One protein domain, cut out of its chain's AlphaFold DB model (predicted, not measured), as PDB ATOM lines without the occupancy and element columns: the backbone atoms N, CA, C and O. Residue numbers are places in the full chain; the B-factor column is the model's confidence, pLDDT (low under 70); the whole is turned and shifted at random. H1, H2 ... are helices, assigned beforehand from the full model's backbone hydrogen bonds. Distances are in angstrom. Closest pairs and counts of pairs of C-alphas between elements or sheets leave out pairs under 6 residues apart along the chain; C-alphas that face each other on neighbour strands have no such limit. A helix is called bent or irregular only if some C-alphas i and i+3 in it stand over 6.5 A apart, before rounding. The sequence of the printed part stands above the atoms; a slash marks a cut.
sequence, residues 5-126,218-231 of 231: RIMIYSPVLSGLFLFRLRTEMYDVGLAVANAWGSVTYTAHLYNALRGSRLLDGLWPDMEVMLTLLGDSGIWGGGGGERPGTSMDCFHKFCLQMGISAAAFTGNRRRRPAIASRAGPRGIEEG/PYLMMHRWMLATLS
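This is residues 5 to 126 and 218 to 231 of the 231 residues of a protein of Colletotrichum higginsianum (strain IMI 349063) (UniProt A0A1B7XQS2). A long helical arm, H2, leads into a loose head of H3, H4, H5 and H7, in which H3 and H5 lie side by side and H4 is set crosswise to H3. Residues 8 to 13 stick out at the arm's far end, by short H1; at the opposite end the loop after H6 turns back near Arg 109. The printed part has 136 residues with seven named helices, H1 to H7 along the chain, and no named strand: all helix. It is loose, with a radius of gyration of the C-alphas of 18.6 A, and spans 72 by 38 by 28 A.

H1, residues 5 to 9, and H2, residues 11 to 36, touch only at the corner, closest at C-alphas Met 7 and Ser 14, 5.2 A. H3, residues 38 to 51, is the hub. Its residues 40 to 43 touch H4, residues 60 to 74, about perpendicular at 77 degrees; C-alphas Thr 40 and Ile 74 are closest, 6.7 A. H3 touches H5, residues 86 to 96, at a shallow tilt of 18 degrees, opposite ways; C-alphas Ala 48 and Ser 86 are closest, 4.8 A. H6, residues 101 to 104, is close to H5 but not clearly touching, with closest C-alphas Leu 95 and Ala 101, 6.5 A. H7, residues 219 to 230, touches H2 residues 26 to 33 with its residues 219 to 223, closest at C-alphas Gly 29 and Leu 220, 4.6 A. H7 touches H3 too, closest at C-alphas Ser 38 and His 223, 5.9 A. Every O i to N i+4 pair is within hydrogen-bond range in H1, H2, H3, H5 and H7, and 8 of 11 in irregular H4, where C-alphas 68 and 71 are 9.0 A apart; H6 is too short for such a pair.

H1 begins at C-alpha 5 (312.994, 232.903, 184.892). H2 is 37.1 A long and H3 20.0 A. H7 ends at C-alpha 230 (305.952, 264.453, 213.767).

Residues 127 to 217 are cut out, a 13.4 A gap between C-alphas 126 and 218. The link H4 to H5 is long. Confidence is under 70 at residues 5 to 8, 76 to 80, 106 to 113 and 229 to 231.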
ATOM      1  N   ARG A   5     312.826 233.338 186.296       68.44
ATOM      2  CA  ARG A   5     312.994 232.903 184.892       68.44
ATOM      3  C   ARG A   5     312.110 233.665 183.904       68.44
ATOM      4  O   ARG A   5     312.613 234.116 182.888       68.44
ATOM      5  N   ILE A   6     310.829 233.866 184.213       66.94
ATOM      6  CA  ILE A   6     309.912 234.618 183.334       66.94
ATOM      7  C   ILE A   6     310.405 236.059 183.136       66.94
ATOM      8  O   ILE A   6     310.368 236.569 182.019       66.94
ATOM      9  N   MET A   7     310.944 236.670 184.196       67.69
ATOM     10  CA  MET A   7     311.461 238.038 184.149       67.69
ATOM     11  C   MET A   7     312.758 238.148 183.328       67.69
ATOM     12  O   MET A   7     313.011 239.168 182.689       67.69
ATOM     13  N   ILE A   8     313.570 237.087 183.333       69.50
ATOM     14  CA  ILE A   8     314.833 236.990 182.587       69.50
ATOM     15  C   ILE A   8     314.580 236.702 181.099       69.50
ATOM     16  O   ILE A   8     315.264 237.255 180.245       69.50
ATOM     17  N   TYR A   9     313.598 235.857 180.770       77.56
ATOM     18  CA  TYR A   9     313.337 235.445 179.386       77.56
ATOM     19  C   TYR A   9     312.508 236.446 178.574       77.56
ATOM     20  O   TYR A   9     312.540 236.386 177.347       77.56
ATOM     21  N   SER A  10     311.774 237.363 179.214       87.94
ATOM     22  CA  SER A  10     310.991 238.377 178.501       87.94
ATOM     23  C   SER A  10     311.135 239.767 179.130       87.94
ATOM     24  O   SER A  10     310.312 240.164 179.956       87.94
ATOM     25  N   PRO A  11     312.147 240.548 178.708       86.06
ATOM     26  CA  PRO A  11     312.341 241.924 179.169       86.06
ATOM     27  C   PRO A  11     311.112 242.817 178.956       86.06
ATOM     28  O   PRO A  11     310.824 243.678 179.782       86.06
ATOM     29  N   VAL A  12     310.351 242.578 177.883       87.00
ATOM     30  CA  VAL A  12     309.123 243.328 177.573       87.00
ATOM     31  C   VAL A  12     308.038 243.071 178.618       87.00
ATOM     32  O   VAL A  12     307.476 244.019 179.162       87.00
ATOM     33  N   LEU A  13     307.766 241.802 178.948       85.88
ATOM     34  CA  LEU A  13     306.777 241.464 179.976       85.88
ATOM     35  C   LEU A  13     307.208 241.983 181.351       85.88
ATOM     36  O   LEU A  13     306.377 242.512 182.088       85.88
ATOM     37  N   SER A  14     308.500 241.892 181.672       87.25
ATOM     38  CA  SER A  14     309.069 242.458 182.898       87.25
ATOM     39  C   SER A  14     308.874 243.969 182.981       87.25
ATOM     40  O   SER A  14     308.470 244.472 184.027       87.25
ATOM     41  N   GLY A  15     309.128 244.692 181.886       88.31
ATOM     42  CA  GLY A  15     308.951 246.142 181.810       88.31
ATOM     43  C   GLY A  15     307.494 246.562 181.996       88.31
ATOM     44  O   GLY A  15     307.212 247.440 182.808       88.31
ATOM     45  N   LEU A  16     306.561 245.882 181.324       89.38
ATOM     46  CA  LEU A  16     305.122 246.130 181.483       89.38
ATOM     47  C   LEU A  16     304.640 245.828 182.905       89.38
ATOM     48  O   LEU A  16     303.872 246.601 183.478       89.38
ATOM     49  N   PHE A  17     305.110 244.730 183.499       89.56
ATOM     50  CA  PHE A  17     304.777 244.378 184.877       89.56
ATOM     51  C   PHE A  17     305.325 245.404 185.877       89.56
ATOM     52  O   PHE A  17     304.601 245.839 186.772       89.56
ATOM     53  N   LEU A  18     306.575 245.842 185.701       91.06
ATOM     54  CA  LEU A  18     307.181 246.889 186.521       91.06
ATOM     55  C   LEU A  18     306.417 248.211 186.402       91.06
ATOM     56  O   LEU A  18     306.141 248.849 187.416       91.06
ATOM     57  N   PHE A  19     306.056 248.610 185.182       91.62
ATOM     58  CA  PHE A  19     305.282 249.823 184.941       91.62
ATOM     59  C   PHE A  19     303.903 249.758 185.608       91.62
ATOM     60  O   PHE A  19     303.498 250.719 186.264       91.62
ATOM     61  N   ARG A  20     303.228 248.601 185.550       92.38
ATOM     62  CA  ARG A  20     301.973 248.372 186.280       92.38
ATOM     63  C   ARG A  20     302.141 248.582 187.782       92.38
ATOM     64  O   ARG A  20     301.378 249.330 188.380       92.38
ATOM     65  N   LEU A  21     303.136 247.927 188.385       91.94
ATOM     66  CA  LEU A  21     303.382 248.030 189.824       91.94
ATOM     67  C   LEU A  21     303.678 249.470 190.248       91.94
ATOM     68  O   LEU A  21     303.124 249.932 191.241       91.94
ATOM     69  N   ARG A  22     304.522 250.178 189.487       93.25
ATOM     70  CA  ARG A  22     304.836 251.589 189.740       93.25
ATOM     71  C   ARG A  22     303.592 252.460 189.675       93.25
ATOM     72  O   ARG A  22     303.373 253.233 190.591       93.25
ATOM     73  N   THR A  23     302.757 252.277 188.655       92.44
ATOM     74  CA  THR A  23     301.524 253.057 188.481       92.44
ATOM     75  C   THR A  23     300.577 252.893 189.668       92.44
ATOM     76  O   THR A  23     300.202 253.876 190.296       92.44
ATOM     77  N   GLU A  24     300.277 251.653 190.058       91.81
ATOM     78  CA  GLU A  24     299.391 251.378 191.198       91.81
ATOM     79  C   GLU A  24     299.964 251.914 192.524       91.81
ATOM     80  O   GLU A  24     299.249 252.498 193.340       91.81
ATOM     81  N   MET A  25     301.272 251.738 192.752       92.44
ATOM     82  CA  MET A  25     301.934 252.252 193.955       92.44
ATOM     83  C   MET A  25     301.964 253.779 193.997       92.44
ATOM     84  O   MET A  25     301.775 254.355 195.071       92.44
ATOM     85  N   TYR A  26     302.205 254.413 192.852       92.44
ATOM     86  CA  TYR A  26     302.212 255.857 192.688       92.44
ATOM     87  C   TYR A  26     300.843 256.443 193.033       92.44
ATOM     88  O   TYR A  26     300.750 257.295 193.913       92.44
ATOM     89  N   ASP A  27     299.771 255.907 192.446       91.38
ATOM     90  CA  ASP A  27     298.404 256.379 192.678       91.38
ATOM     91  C   ASP A  27     297.989 256.287 194.143       91.38
ATOM     92  O   ASP A  27     297.500 257.251 194.736       91.38
ATOM     93  N   VAL A  28     298.185 255.110 194.744       92.75
ATOM     94  CA  VAL A  28     297.823 254.878 196.144       92.75
ATOM     95  C   VAL A  28     298.682 255.746 197.057       92.75
ATOM     96  O   VAL A  28     298.173 256.336 198.010       92.75
ATOM     97  N   GLY A  29     299.980 255.852 196.771       91.50
ATOM     98  CA  GLY A  29     300.907 256.658 197.552       91.50
ATOM     99  C   GLY A  29     300.584 258.142 197.514       91.50
ATOM    100  O   GLY A  29     300.498 258.768 198.573       91.50
ATOM    101  N   LEU A  30     300.341 258.683 196.324       90.44
ATOM    102  CA  LEU A  30     299.963 260.074 196.130       90.44
ATOM    103  C   LEU A  30     298.606 260.371 196.784       90.44
ATOM    104  O   LEU A  30     298.463 261.375 197.480       90.44
ATOM    105  N   ALA A  31     297.628 259.468 196.650       91.69
ATOM    106  CA  ALA A  31     296.325 259.606 197.298       91.69
ATOM    107  C   ALA A  31     296.436 259.646 198.831       91.69
ATOM    108  O   ALA A  31     295.823 260.505 199.467       91.69
ATOM    109  N   VAL A  32     297.242 258.767 199.438       91.62
ATOM    110  CA  VAL A  32     297.478 258.769 200.893       91.62
ATOM    111  C   VAL A  32     298.212 260.037 201.332       91.62
ATOM    112  O   VAL A  32     297.804 260.666 202.313       91.62
ATOM    113  N   ALA A  33     299.256 260.441 200.600       88.62
ATOM    114  CA  ALA A  33     300.007 261.663 200.879       88.62
ATOM    115  C   ALA A  33     299.102 262.905 200.849       88.62
ATOM    116  O   ALA A  33     299.171 263.729 201.762       88.62
ATOM    117  N   ASN A  34     298.208 262.998 199.861       88.81
ATOM    118  CA  ASN A  34     297.255 264.098 199.711       88.81
ATOM    119  C   ASN A  34     296.129 264.071 200.746       88.81
ATOM    120  O   ASN A  34     295.774 265.120 201.279       88.81
ATOM    121  N   ALA A  35     295.587 262.896 201.069       88.75
ATOM    122  CA  ALA A  35     294.515 262.766 202.055       88.75
ATOM    123  C   ALA A  35     294.958 263.220 203.452       88.75
ATOM    124  O   ALA A  35     294.185 263.842 204.180       88.75
ATOM    125  N   TRP A  36     296.206 262.924 203.820       86.31
ATOM    126  CA  TRP A  36     296.766 263.337 205.103       86.31
ATOM    127  C   TRP A  36     297.464 264.689 205.060       86.31
ATOM    128  O   TRP A  36     297.604 265.304 206.110       86.31
ATOM    129  N   GLY A  37     297.921 265.143 203.892       85.62
ATOM    130  CA  GLY A  37     298.759 266.333 203.745       85.62
ATOM    131  C   GLY A  37     300.160 266.174 204.342       85.62
ATOM    132  O   GLY A  37     300.871 267.165 204.486       85.62
ATOM    133  N   SER A  38     300.577 264.948 204.690       84.38
ATOM    134  CA  SER A  38     301.825 264.686 205.425       84.38
ATOM    135  C   SER A  38     303.032 265.303 204.730       84.38
ATOM    136  O   SER A  38     303.836 265.958 205.381       84.38
ATOM    137  N   VAL A  39     303.094 265.144 203.403       85.50
ATOM    138  CA  VAL A  39     304.175 265.649 202.559       85.50
ATOM    139  C   VAL A  39     304.233 267.169 202.588       85.50
ATOM    140  O   VAL A  39     305.277 267.752 202.883       85.50
ATOM    141  N   THR A  40     303.090 267.806 202.358       85.69
ATOM    142  CA  THR A  40     302.940 269.256 202.414       85.69
ATOM    143  C   THR A  40     303.350 269.814 203.778       85.69
ATOM    144  O   THR A  40     304.123 270.769 203.841       85.69
ATOM    145  N   TYR A  41     302.882 269.225 204.883       86.94
ATOM    146  CA  TYR A  41     303.179 269.714 206.235       86.94
ATOM    147  C   TYR A  41     304.669 269.699 206.522       86.94
ATOM    148  O   TYR A  41     305.237 270.708 206.943       86.94
ATOM    149  N   THR A  42     305.305 268.560 206.257       89.06
ATOM    150  CA  THR A  42     306.736 268.409 206.480       89.06
ATOM    151  C   THR A  42     307.545 269.291 205.546       89.06
ATOM    152  O   THR A  42     308.569 269.801 205.981       89.06
ATOM    153  N   ALA A  43     307.072 269.561 204.324       89.50
ATOM    154  CA  ALA A  43     307.739 270.480 203.408       89.50
ATOM    155  C   ALA A  43     307.801 271.905 203.960       89.50
ATOM    156  O   ALA A  43     308.882 272.494 204.049       89.50
ATOM    157  N   HIS A  44     306.651 272.449 204.377       88.81
ATOM    158  CA  HIS A  44     306.573 273.793 204.958       88.81
ATOM    159  C   HIS A  44     307.360 273.887 206.266       88.81
ATOM    160  O   HIS A  44     308.081 274.864 206.475       88.81
ATOM    161  N   LEU A  45     307.276 272.863 207.120       89.38
ATOM    162  CA  LEU A  45     308.019 272.810 208.376       89.38
ATOM    163  C   LEU A  45     309.532 272.756 208.137       89.38
ATOM    164  O   LEU A  45     310.269 273.571 208.688       89.38
ATOM    165  N   TYR A  46     309.995 271.840 207.286       90.31
ATOM    166  CA  TYR A  46     311.404 271.701 206.927       90.31
ATOM    167  C   TYR A  46     311.963 273.009 206.361       90.31
ATOM    168  O   TYR A  46     313.020 273.472 206.792       90.31
ATOM    169  N   ASN A  47     311.222 273.662 205.460       89.69
ATOM    170  CA  ASN A  47     311.639 274.938 204.895       89.69
ATOM    171  C   ASN A  47     311.737 276.051 205.954       89.69
ATOM    172  O   ASN A  47     312.721 276.794 205.976       89.69
ATOM    173  N   ALA A  48     310.769 276.137 206.870       89.19
ATOM    174  CA  ALA A  48     310.779 277.121 207.952       89.19
ATOM    175  C   ALA A  48     311.940 276.899 208.941       89.19
ATOM    176  O   ALA A  48     312.604 277.862 209.344       89.19
ATOM    177  N   LEU A  49     312.215 275.643 209.308       89.38
ATOM    178  CA  LEU A  49     313.320 275.283 210.201       89.38
ATOM    179  C   LEU A  49     314.681 275.560 209.550       89.38
ATOM    180  O   LEU A  49     315.572 276.108 210.203       89.38
ATOM    181  N   ARG A  50     314.818 275.269 208.249       88.44
ATOM    182  CA  ARG A  50     316.017 275.590 207.465       88.44
ATOM    183  C   ARG A  50     316.258 277.099 207.401       88.44
ATOM    184  O   ARG A  50     317.367 277.549 207.678       88.44
ATOM    185  N   GLY A  51     315.223 277.888 207.102       84.12
ATOM    186  CA  GLY A  51     315.311 279.354 207.069       84.12
ATOM    187  C   GLY A  51     315.664 279.970 208.427       84.12
ATOM    188  O   GLY A  51     316.385 280.964 208.492       84.12
ATOM    189  N   SER A  52     315.230 279.333 209.517       84.94
ATOM    190  CA  SER A  52     315.516 279.763 210.892       84.94
ATOM    191  C   SER A  52     316.847 279.230 211.444       84.94
ATOM    192  O   SER A  52     317.172 279.512 212.594       84.94
ATOM    193  N   ARG A  53     317.621 278.474 210.643       83.69
ATOM    194  CA  ARG A  53     318.883 277.812 211.039       83.69
ATOM    195  C   ARG A  53     318.746 276.916 212.277       83.69
ATOM    196  O   ARG A  53     319.658 276.835 213.089       83.69
ATOM    197  N   LEU A  54     317.595 276.256 212.411       85.19
ATOM    198  CA  LEU A  54     317.303 275.311 213.497       85.19
ATOM    199  C   LEU A  54     317.634 273.856 213.128       85.19
ATOM    200  O   LEU A  54     317.442 272.962 213.945       85.19
ATOM    201  N   LEU A  55     318.091 273.619 211.897       85.88
ATOM    202  CA  LEU A  55     318.538 272.314 211.420       85.88
ATOM    203  C   LEU A  55     320.056 272.319 211.265       85.88
ATOM    204  O   LEU A  55     320.604 273.184 210.581       85.88
ATOM    205  N   ASP A  56     320.702 271.307 211.837       80.25
ATOM    206  CA  ASP A  56     322.152 271.100 211.743       80.25
ATOM    207  C   ASP A  56     322.582 270.473 210.401       80.25
ATOM    208  O   ASP A  56     323.772 270.377 210.104       80.25
ATOM    209  N   GLY A  57     321.626 270.053 209.564       83.56
ATOM    210  CA  GLY A  57     321.891 269.396 208.288       83.56
ATOM    211  C   GLY A  57     320.700 269.400 207.332       83.56
ATOM    212  O   GLY A  57     319.590 269.809 207.677       83.56
ATOM    213  N   LEU A  58     320.955 268.947 206.104       86.81
ATOM    214  CA  LEU A  58     319.920 268.726 205.095       86.81
ATOM    215  C   LEU A  58     319.218 267.396 205.361       86.81
ATOM    216  O   LEU A  58     319.858 266.443 205.803       86.81
ATOM    217  N   TRP A  59     317.929 267.321 205.038       89.12
ATOM    218  CA  TRP A  59     317.216 266.050 204.944       89.12
ATOM    219  C   TRP A  59     317.227 265.603 203.474       89.12
ATOM    220  O   TRP A  59     316.465 266.155 202.680       89.12
ATOM    221  N   PRO A  60     318.084 264.637 203.080       88.62
ATOM    222  CA  PRO A  60     318.305 264.326 201.668       88.62
ATOM    223  C   PRO A  60     317.032 263.886 200.940       88.62
ATOM    224  O   PRO A  60     316.763 264.383 199.851       88.62
ATOM    225  N   ASP A  61     316.215 263.029 201.557       87.12
ATOM    226  CA  ASP A  61     314.978 262.534 200.935       87.12
ATOM    227  C   ASP A  61     313.968 263.661 200.692       87.12
ATOM    228  O   ASP A  61     313.300 263.702 199.661       87.12
ATOM    229  N   MET A  62     313.883 264.604 201.635       88.06
ATOM    230  CA  MET A  62     313.030 265.779 201.507       88.06
ATOM    231  C   MET A  62     313.517 266.685 200.374       88.06
ATOM    232  O   MET A  62     312.695 267.150 199.597       88.06
ATOM    233  N   GLU A  63     314.827 266.914 200.238       89.56
ATOM    234  CA  GLU A  63     315.376 267.702 199.122       89.56
ATOM    235  C   GLU A  63     315.120 267.023 197.769       89.56
ATOM    236  O   GLU A  63     314.671 267.695 196.847       89.56
ATOM    237  N   VAL A  64     315.303 265.699 197.658       87.81
ATOM    238  CA  VAL A  64     314.974 264.945 196.430       87.81
ATOM    239  C   VAL A  64     313.504 265.123 196.062       87.81
ATOM    240  O   VAL A  64     313.183 265.391 194.910       87.81
ATOM    241  N   MET A  65     312.609 265.023 197.043       86.19
ATOM    242  CA  MET A  65     311.180 265.212 196.823       86.19
ATOM    243  C   MET A  65     310.829 266.654 196.425       86.19
ATOM    244  O   MET A  65     309.996 266.847 195.545       86.19
ATOM    245  N   LEU A  66     311.460 267.667 197.041       86.94
ATOM    246  CA  LEU A  66     311.288 269.072 196.644       86.94
ATOM    247  C   LEU A  66     311.735 269.297 195.194       86.94
ATOM    248  O   LEU A  66     311.062 270.011 194.459       86.94
ATOM    249  N   THR A  67     312.855 268.693 194.784       85.19
ATOM    250  CA  THR A  67     313.354 268.773 193.405       85.19
ATOM    251  C   THR A  67     312.408 268.089 192.429       85.19
ATOM    252  O   THR A  67     312.114 268.648 191.382       85.19
ATOM    253  N   LEU A  68     311.914 266.904 192.781       82.31
ATOM    254  CA  LEU A  68     311.070 266.091 191.915       82.31
ATOM    255  C   LEU A  68     309.689 266.727 191.666       82.31
ATOM    256  O   LEU A  68     309.238 266.800 190.528       82.31
ATOM    257  N   LEU A  69     309.042 267.226 192.723       80.31
ATOM    258  CA  LEU A  69     307.729 267.879 192.629       80.31
ATOM    259  C   LEU A  69     307.798 269.305 192.067       80.31
ATOM    260  O   LEU A  69     306.779 269.864 191.655       80.31
ATOM    261  N   GLY A  70     308.985 269.908 192.104       78.50
ATOM    262  CA  GLY A  70     309.198 271.302 191.763       78.50
ATOM    263  C   GLY A  70     308.562 272.280 192.757       78.50
ATOM    264  O   GLY A  70     307.690 271.965 193.575       78.50
ATOM    265  N   ASP A  71     308.996 273.535 192.665       76.25
ATOM    266  CA  ASP A  71     308.513 274.598 193.548       76.25
ATOM    267  C   ASP A  71     307.022 274.918 193.308       76.25
ATOM    268  O   ASP A  71     306.265 275.189 194.245       76.25
ATOM    269  N   SER A  72     306.554 274.811 192.064       70.06
ATOM    270  CA  SER A  72     305.152 275.050 191.705       70.06
ATOM    271  C   SER A  72     304.197 274.005 192.296       70.06
ATOM    272  O   SER A  72     303.106 274.378 192.742       70.06
ATOM    273  N   GLY A  73     304.609 272.733 192.353       70.94
ATOM    274  CA  GLY A  73     303.802 271.619 192.860       70.94
ATOM    275  C   GLY A  73     303.613 271.642 194.377       70.94
ATOM    276  O   GLY A  73     302.562 271.251 194.886       70.94
ATOM    277  N   ILE A  74     304.594 272.166 195.119       76.00
ATOM    278  CA  ILE A  74     304.555 272.208 196.589       76.00
ATOM    279  C   ILE A  74     304.067 273.561 197.110       76.00
ATOM    280  O   ILE A  74     303.264 273.605 198.042       76.00
ATOM    281  N   TRP A  75     304.505 274.677 196.519       76.50
ATOM    282  CA  TRP A  75     304.268 276.026 197.053       76.50
ATOM    283  C   TRP A  75     303.101 276.763 196.381       76.50
ATOM    284  O   TRP A  75     303.029 277.994 196.442       76.50
ATOM    285  N   GLY A  76     302.156 276.038 195.769       62.06
ATOM    286  CA  GLY A  76     301.047 276.537 194.935       62.06
ATOM    287  C   GLY A  76     300.037 277.516 195.574       62.06
ATOM    288  O   GLY A  76     298.980 277.790 194.999       62.06
ATOM    289  N   GLY A  77     300.324 278.085 196.747       53.84
ATOM    290  CA  GLY A  77     299.588 279.183 197.375       53.84
ATOM    291  C   GLY A  77     300.234 280.545 197.098       53.84
ATOM    292  O   GLY A  77     301.029 281.022 197.898       53.84
ATOM    293  N   GLY A  78     299.874 281.207 195.993       48.03
ATOM    294  CA  GLY A  78     300.186 282.631 195.784       48.03
ATOM    295  C   GLY A  78     301.582 282.952 195.236       48.03
ATOM    296  O   GLY A  78     302.257 283.816 195.783       48.03
ATOM    297  N   GLY A  79     301.998 282.289 194.151       53.56
ATOM    298  CA  GLY A  79     303.166 282.704 193.356       53.56
ATOM    299  C   GLY A  79     304.091 281.577 192.904       53.56
ATOM    300  O   GLY A  79     304.959 281.827 192.085       53.56
ATOM    301  N   GLY A  80     303.924 280.350 193.412       64.31
ATOM    302  CA  GLY A  80     304.775 279.203 193.047       64.31
ATOM    303  C   GLY A  80     306.212 279.277 193.576       64.31
ATOM    304  O   GLY A  80     306.938 278.304 193.493       64.31
ATOM    305  N   GLU A  81     306.618 280.403 194.157       74.00
ATOM    306  CA  GLU A  81     307.959 280.582 194.708       74.00
ATOM    307  C   GLU A  81     308.123 279.892 196.068       74.00
ATOM    308  O   GLU A  81     307.187 279.827 196.874       74.00
ATOM    309  N   ARG A  82     309.341 279.459 196.386       81.56
ATOM    310  CA  ARG A  82     309.687 278.945 197.714       81.56
ATOM    311  C   ARG A  82     309.619 280.065 198.772       81.56
ATOM    312  O   ARG A  82     310.207 281.127 198.574       81.56
ATOM    313  N   PRO A  83     308.894 279.888 199.896       83.19
ATOM    314  CA  PRO A  83     308.781 280.931 200.918       83.19
ATOM    315  C   PRO A  83     310.119 281.194 201.626       83.19
ATOM    316  O   PRO A  83     310.808 280.256 202.030       83.19
ATOM    317  N   GLY A  84     310.470 282.473 201.796       82.62
ATOM    318  CA  GLY A  84     311.740 282.895 202.404       82.62
ATOM    319  C   GLY A  84     311.685 283.103 203.921       82.62
ATOM    320  O   GLY A  84     312.704 282.960 204.594       82.62
ATOM    321  N   THR A  85     310.511 283.417 204.477       84.38
ATOM    322  CA  THR A  85     310.322 283.598 205.925       84.38
ATOM    323  C   THR A  85     309.416 282.522 206.519       84.38
ATOM    324  O   THR A  85     308.596 281.916 205.825       84.38
ATOM    325  N   SER A  86     309.531 282.287 207.828       83.62
ATOM    326  CA  SER A  86     308.658 281.355 208.556       83.62
ATOM    327  C   SER A  86     307.183 281.767 208.495       83.62
ATOM    328  O   SER A  86     306.308 280.909 208.376       83.62
ATOM    329  N   MET A  87     306.903 283.074 208.502       84.38
ATOM    330  CA  MET A  87     305.546 283.602 208.355       84.38
ATOM    331  C   MET A  87     304.986 283.350 206.949       84.38
ATOM    332  O   MET A  87     303.829 282.952 206.814       84.38
ATOM    333  N   ASP A  88     305.806 283.509 205.908       86.00
ATOM    334  CA  ASP A  88     305.395 283.201 204.535       86.00
ATOM    335  C   ASP A  88     305.138 281.702 204.353       86.00
ATOM    336  O   ASP A  88     304.163 281.330 203.701       86.00
ATOM    337  N   CYS A  89     305.957 280.841 204.975       86.12
ATOM    338  CA  CYS A  89     305.710 279.396 205.013       86.12
ATOM    339  C   CYS A  89     304.337 279.107 205.629       86.12
ATOM    340  O   CYS A  89     303.539 278.383 205.044       86.12
ATOM    341  N   PHE A  90     304.026 279.725 206.772       86.38
ATOM    342  CA  PHE A  90     302.737 279.547 207.437       86.38
ATOM    343  C   PHE A  90     301.557 280.027 206.577       86.38
ATOM    344  O   PHE A  90     300.574 279.305 206.428       86.38
ATOM    345  N   HIS A  91     301.651 281.206 205.956       87.56
ATOM    346  CA  HIS A  91     300.607 281.693 205.051       87.56
ATOM    347  C   HIS A  91     300.395 280.759 203.856       87.56
ATOM    348  O   HIS A  91     299.252 280.399 203.567       87.56
ATOM    349  N   LYS A  92     301.467 280.332 203.177       86.88
ATOM    350  CA  LYS A  92     301.368 279.413 202.032       86.88
ATOM    351  C   LYS A  92     300.797 278.062 202.440       86.88
ATOM    352  O   LYS A  92     299.909 277.557 201.758       86.88
ATOM    353  N   PHE A  93     301.231 277.535 203.582       86.31
ATOM    354  CA  PHE A  93     300.665 276.337 204.185       86.31
ATOM    355  C   PHE A  93     299.152 276.470 204.396       86.31
ATOM    356  O   PHE A  93     298.378 275.631 203.941       86.31
ATOM    357  N   CYS A  94     298.700 277.555 205.026       86.44
ATOM    358  CA  CYS A  94     297.281 277.788 205.247       86.44
ATOM    359  C   CYS A  94     296.484 277.872 203.939       86.44
ATOM    360  O   CYS A  94     295.409 277.282 203.842       86.44
ATOM    361  N   LEU A  95     297.002 278.579 202.928       86.69
ATOM    362  CA  LEU A  95     296.373 278.653 201.606       86.69
ATOM    363  C   LEU A  95     296.248 277.267 200.963       86.69
ATOM    364  O   LEU A  95     295.200 276.943 200.403       86.69
ATOM    365  N   GLN A  96     297.289 276.443 201.072       83.88
ATOM    366  CA  GLN A  96     297.294 275.073 200.566       83.88
ATOM    367  C   GLN A  96     296.307 274.178 201.318       83.88
ATOM    368  O   GLN A  96     295.657 273.345 200.701       83.88
ATOM    369  N   MET A  97     296.081 274.421 202.609       84.19
ATOM    370  CA  MET A  97     295.032 273.757 203.394       84.19
ATOM    371  C   MET A  97     293.617 274.265 203.121       84.19
ATOM    372  O   MET A  97     292.660 273.840 203.767       84.19
ATOM    373  N   GLY A  98     293.464 275.165 202.152       84.38
ATOM    374  CA  GLY A  98     292.171 275.705 201.779       84.38
ATOM    375  C   GLY A  98     291.692 276.798 202.724       84.38
ATOM    376  O   GLY A  98     290.492 277.041 202.786       84.38
ATOM    377  N   ILE A  99     292.576 277.492 203.446       85.00
ATOM    378  CA  ILE A  99     292.221 278.762 204.088       85.00
ATOM    379  C   ILE A  99     292.173 279.845 203.007       85.00
ATOM    380  O   ILE A  99     293.032 279.945 202.136       85.00
ATOM    381  N   SER A 100     291.127 280.660 203.035       82.50
ATOM    382  CA  SER A 100     290.930 281.756 202.094       82.50
ATOM    383  C   SER A 100     292.006 282.825 202.263       82.50
ATOM    384  O   SER A 100     292.248 283.294 203.374       82.50
ATOM    385  N   ALA A 101     292.573 283.313 201.156       81.75
ATOM    386  CA  ALA A 101     293.502 284.447 201.176       81.75
ATOM    387  C   ALA A 101     292.899 285.694 201.849       81.75
ATOM    388  O   ALA A 101     293.601 286.454 202.514       81.75
ATOM    389  N   ALA A 102     291.575 285.869 201.751       80.38
ATOM    390  CA  ALA A 102     290.865 286.960 202.409       80.38
ATOM    391  C   ALA A 102     290.961 286.905 203.945       80.38
ATOM    392  O   ALA A 102     290.852 287.952 204.580       80.38
ATOM    393  N   ALA A 103     291.201 285.728 204.538       79.75
ATOM    394  CA  ALA A 103     291.386 285.567 205.981       79.75
ATOM    395  C   ALA A 103     292.662 286.260 206.491       79.75
ATOM    396  O   ALA A 103     292.704 286.690 207.640       79.75
ATOM    397  N   PHE A 104     293.663 286.429 205.623       80.38
ATOM    398  CA  PHE A 104     294.909 287.136 205.932       80.38
ATOM    399  C   PHE A 104     294.831 288.641 205.652       80.38
ATOM    400  O   PHE A 104     295.711 289.399 206.055       80.38
ATOM    401  N   THR A 105     293.764 289.110 204.994       76.69
ATOM    402  CA  THR A 105     293.564 290.540 204.729       76.69
ATOM    403  C   THR A 105     292.838 291.210 205.898       76.69
ATOM    404  O   THR A 105     291.768 290.778 206.319       76.69
ATOM    405  N   GLY A 106     293.390 292.308 206.422       62.44
ATOM    406  CA  GLY A 106     292.889 293.010 207.616       62.44
ATOM    407  C   GLY A 106     291.529 293.712 207.476       62.44
ATOM    408  O   GLY A 106     291.179 294.543 208.319       62.44
ATOM    409  N   ASN A 107     290.744 293.427 206.433       62.47
ATOM    410  CA  ASN A 107     289.484 294.115 206.176       62.47
ATOM    411  C   ASN A 107     288.346 293.562 207.053       62.47
ATOM    412  O   ASN A 107     287.451 292.855 206.594       62.47
ATOM    413  N   ARG A 108     288.368 293.942 208.338       57.88
ATOM    414  CA  ARG A 108     287.422 293.540 209.400       57.88
ATOM    415  C   ARG A 108     285.951 293.900 209.136       57.88
ATOM    416  O   ARG A 108     285.081 293.476 209.893       57.88
ATOM    417  N   ARG A 109     285.655 294.702 208.103       60.00
ATOM    418  CA  ARG A 109     284.292 295.179 207.785       60.00
ATOM    419  C   ARG A 109     283.398 294.105 207.164       60.00
ATOM    420  O   ARG A 109     282.179 294.221 207.228       60.00
ATOM    421  N   ARG A 110     283.980 293.058 206.581       60.59
ATOM    422  CA  ARG A 110     283.271 291.832 206.200       60.59
ATOM    423  C   ARG A 110     283.884 290.696 207.004       60.59
ATOM    424  O   ARG A 110     285.081 290.714 207.243       60.59
ATOM    425  N   ARG A 111     283.081 289.728 207.447       63.34
ATOM    426  CA  ARG A 111     283.595 288.444 207.944       63.34
ATOM    427  C   ARG A 111     283.854 287.576 206.707       63.34
ATOM    428  O   ARG A 111     282.885 287.008 206.202       63.34
ATOM    429  N   PRO A 112     285.072 287.554 206.123       65.81
ATOM    430  CA  PRO A 112     285.330 286.695 204.978       65.81
ATOM    431  C   PRO A 112     285.150 285.234 205.391       65.81
ATOM    432  O   PRO A 112     285.406 284.867 206.540       65.81
ATOM    433  N   ALA A 113     284.706 284.400 204.452       66.94
ATOM    434  CA  ALA A 113     284.733 282.961 204.658       66.94
ATOM    435  C   ALA A 113     286.184 282.534 204.926       66.94
ATOM    436  O   ALA A 113     287.075 282.862 204.142       66.94
ATOM    437  N   ILE A 114     286.405 281.849 206.051       75.44
ATOM    438  CA  ILE A 114     287.732 281.366 206.456       75.44
ATOM    439  C   ILE A 114     288.179 280.243 205.521       75.44
ATOM    440  O   ILE A 114     289.341 280.199 205.136       75.44
ATOM    441  N   ALA A 115     287.253 279.383 205.101       81.44
ATOM    442  CA  ALA A 115     287.522 278.328 204.137       81.44
ATOM    443  C   ALA A 115     287.409 278.840 202.692       81.44
ATOM    444  O   ALA A 115     286.470 279.550 202.319       81.44
ATOM    445  N   SER A 116     288.373 278.441 201.873       80.94
ATOM    446  CA  SER A 116     288.367 278.538 200.422       80.94
ATOM    447  C   SER A 116     287.291 277.626 199.845       80.94
ATOM    448  O   SER A 116     287.115 276.491 200.282       80.94
ATOM    449  N   ARG A 117     286.613 278.096 198.795       76.94
ATOM    450  CA  ARG A 117     285.662 277.275 198.031       76.94
ATOM    451  C   ARG A 117     286.335 276.130 197.276       76.94
ATOM    452  O   ARG A 117     285.669 275.149 196.984       76.94
ATOM    453  N   ALA A 118     287.619 276.275 196.948       75.75
ATOM    454  CA  ALA A 118     288.381 275.263 196.224       75.75
ATOM    455  C   ALA A 118     288.866 274.113 197.127       75.75
ATOM    456  O   ALA A 118     289.323 273.104 196.609       75.75
ATOM    457  N   GLY A 119     288.761 274.257 198.454       79.44
ATOM    458  CA  GLY A 119     289.279 273.273 199.401       79.44
ATOM    459  C   GLY A 119     290.815 273.218 199.455       79.44
ATOM    460  O   GLY A 119     291.481 274.138 198.964       79.44
ATOM    461  N   PRO A 120     291.371 272.175 200.100       79.81
ATOM    462  CA  PRO A 120     292.807 271.931 200.153       79.81
ATOM    463  C   PRO A 120     293.369 271.583 198.772       79.81
ATOM    464  O   PRO A 120     292.718 270.903 197.980       79.81
ATOM    465  N   ARG A 121     294.597 272.021 198.497       82.00
ATOM    466  CA  ARG A 121     295.355 271.684 197.290       82.00
ATOM    467  C   ARG A 121     296.377 270.602 197.616       82.00
ATOM    468  O   ARG A 121     297.308 270.843 198.386       82.00
ATOM    469  N   GLY A 122     296.172 269.427 197.032       81.81
ATOM    470  CA  GLY A 122     297.139 268.339 197.064       81.81
ATOM    471  C   GLY A 122     298.262 268.535 196.049       81.81
ATOM    472  O   GLY A 122     298.240 269.461 195.242       81.81
ATOM    473  N   ILE A 123     299.223 267.629 196.115       85.56
ATOM    474  CA  ILE A 123     300.263 267.409 195.120       85.56
ATOM    475  C   ILE A 123     299.598 266.904 193.835       85.56
ATOM    476  O   ILE A 123     298.741 266.014 193.890       85.56
ATOM    477  N   GLU A 124     299.975 267.497 192.705       84.06
ATOM    478  CA  GLU A 124     299.493 267.112 191.377       84.06
ATOM    479  C   GLU A 124     300.242 265.884 190.841       84.06
ATOM    480  O   GLU A 124     301.323 265.538 191.311       84.06
ATOM    481  N   GLU A 125     299.650 265.208 189.858       82.81
ATOM    482  CA  GLU A 125     300.283 264.079 189.175       82.81
ATOM    483  C   GLU A 125     301.447 264.568 188.295       82.81
ATOM    484  O   GLU A 125     301.250 265.362 187.375       82.81
ATOM    485  N   GLY A 126     302.657 264.084 188.578       83.75
ATOM    486  CA  GLY A 126     303.902 264.481 187.915       83.75
ATOM    487  C   GLY A 126     304.285 263.643 186.690       83.75
ATOM    488  O   GLY A 126     305.330 263.892 186.095       83.75
ATOM    489  N   PRO A 218     308.761 256.744 196.317       89.75
ATOM    490  CA  PRO A 218     308.100 255.941 197.339       89.75
ATOM    491  C   PRO A 218     307.210 256.789 198.269       89.75
ATOM    492  O   PRO A 218     307.439 256.848 199.481       89.75
ATOM    493  N   TYR A 219     306.148 257.400 197.730       89.62
ATOM    494  CA  TYR A 219     305.227 258.281 198.471       89.62
ATOM    495  C   TYR A 219     304.680 257.663 199.768       89.62
ATOM    496  O   TYR A 219     304.614 258.340 200.793       89.62
ATOM    497  N   LEU A 220     304.342 256.366 199.770       89.88
ATOM    498  CA  LEU A 220     303.858 255.670 200.974       89.88
ATOM    499  C   LEU A 220     304.916 255.572 202.078       89.88
ATOM    500  O   LEU A 220     304.599 255.725 203.261       89.88
ATOM    501  N   MET A 221     306.171 255.301 201.709       89.25
ATOM    502  CA  MET A 221     307.262 255.255 202.685       89.25
ATOM    503  C   MET A 221     307.539 256.649 203.227       89.25
ATOM    504  O   MET A 221     307.675 256.806 204.439       89.25
ATOM    505  N   MET A 222     307.543 257.648 202.343       87.88
ATOM    506  CA  MET A 222     307.747 259.037 202.726       87.88
ATOM    507  C   MET A 222     306.658 259.503 203.699       87.88
ATOM    508  O   MET A 222     306.971 259.989 204.781       87.88
ATOM    509  N   HIS A 223     305.385 259.236 203.392       88.06
ATOM    510  CA  HIS A 223     304.259 259.481 204.296       88.06
ATOM    511  C   HIS A 223     304.474 258.848 205.681       88.06
ATOM    512  O   HIS A 223     304.328 259.518 206.705       88.06
ATOM    513  N   ARG A 224     304.871 257.569 205.729       88.44
ATOM    514  CA  ARG A 224     305.126 256.857 206.989       88.44
ATOM    515  C   ARG A 224     306.262 257.489 207.797       88.44
ATOM    516  O   ARG A 224     306.138 257.604 209.014       88.44
ATOM    517  N   TRP A 225     307.366 257.856 207.150       86.12
ATOM    518  CA  TRP A 225     308.507 258.485 207.820       86.12
ATOM    519  C   TRP A 225     308.156 259.875 208.342       86.12
ATOM    520  O   TRP A 225     308.446 260.179 209.493       86.12
ATOM    521  N   MET A 226     307.446 260.665 207.541       84.44
ATOM    522  CA  MET A 226     306.975 261.999 207.911       84.44
ATOM    523  C   MET A 226     306.061 261.974 209.138       84.44
ATOM    524  O   MET A 226     306.216 262.797 210.038       84.44
ATOM    525  N   LEU A 227     305.145 261.004 209.220       79.62
ATOM    526  CA  LEU A 227     304.318 260.824 210.414       79.62
ATOM    527  C   LEU A 227     305.152 260.463 211.647       79.62
ATOM    528  O   LEU A 227     304.920 261.026 212.710       79.62
ATOM    529  N   ALA A 228     306.138 259.573 211.504       80.12
ATOM    530  CA  ALA A 228     307.007 259.176 212.610       80.12
ATOM    531  C   ALA A 228     307.907 260.320 213.109       80.12
ATOM    532  O   ALA A 228     308.248 260.359 214.283       80.12
ATOM    533  N   THR A 229     308.289 261.258 212.238       69.31
ATOM    534  CA  THR A 229     309.056 262.452 212.636       69.31
ATOM    535  C   THR A 229     308.213 263.535 213.311       69.31
ATOM    536  O   THR A 229     308.776 264.437 213.925       69.31
ATOM    537  N   LEU A 230     306.883 263.482 213.177       60.34
ATOM    538  CA  LEU A 230     305.952 264.453 213.767       60.34
ATOM    539  C   LEU A 230     305.346 263.984 215.105       60.34
ATOM    540  O   LEU A 230     304.721 264.797 215.785       60.34
ATOM    541  N   SER A 231     305.494 262.702 215.456       51.59
ATOM    542  CA  SER A 231     305.011 262.079 216.702       51.59
ATOM    543  C   SER A 231     306.070 262.061 217.797       51.59
ATOM    544  O   SER A 231     305.718 262.377 218.953       51.59
TER     545      SER A 231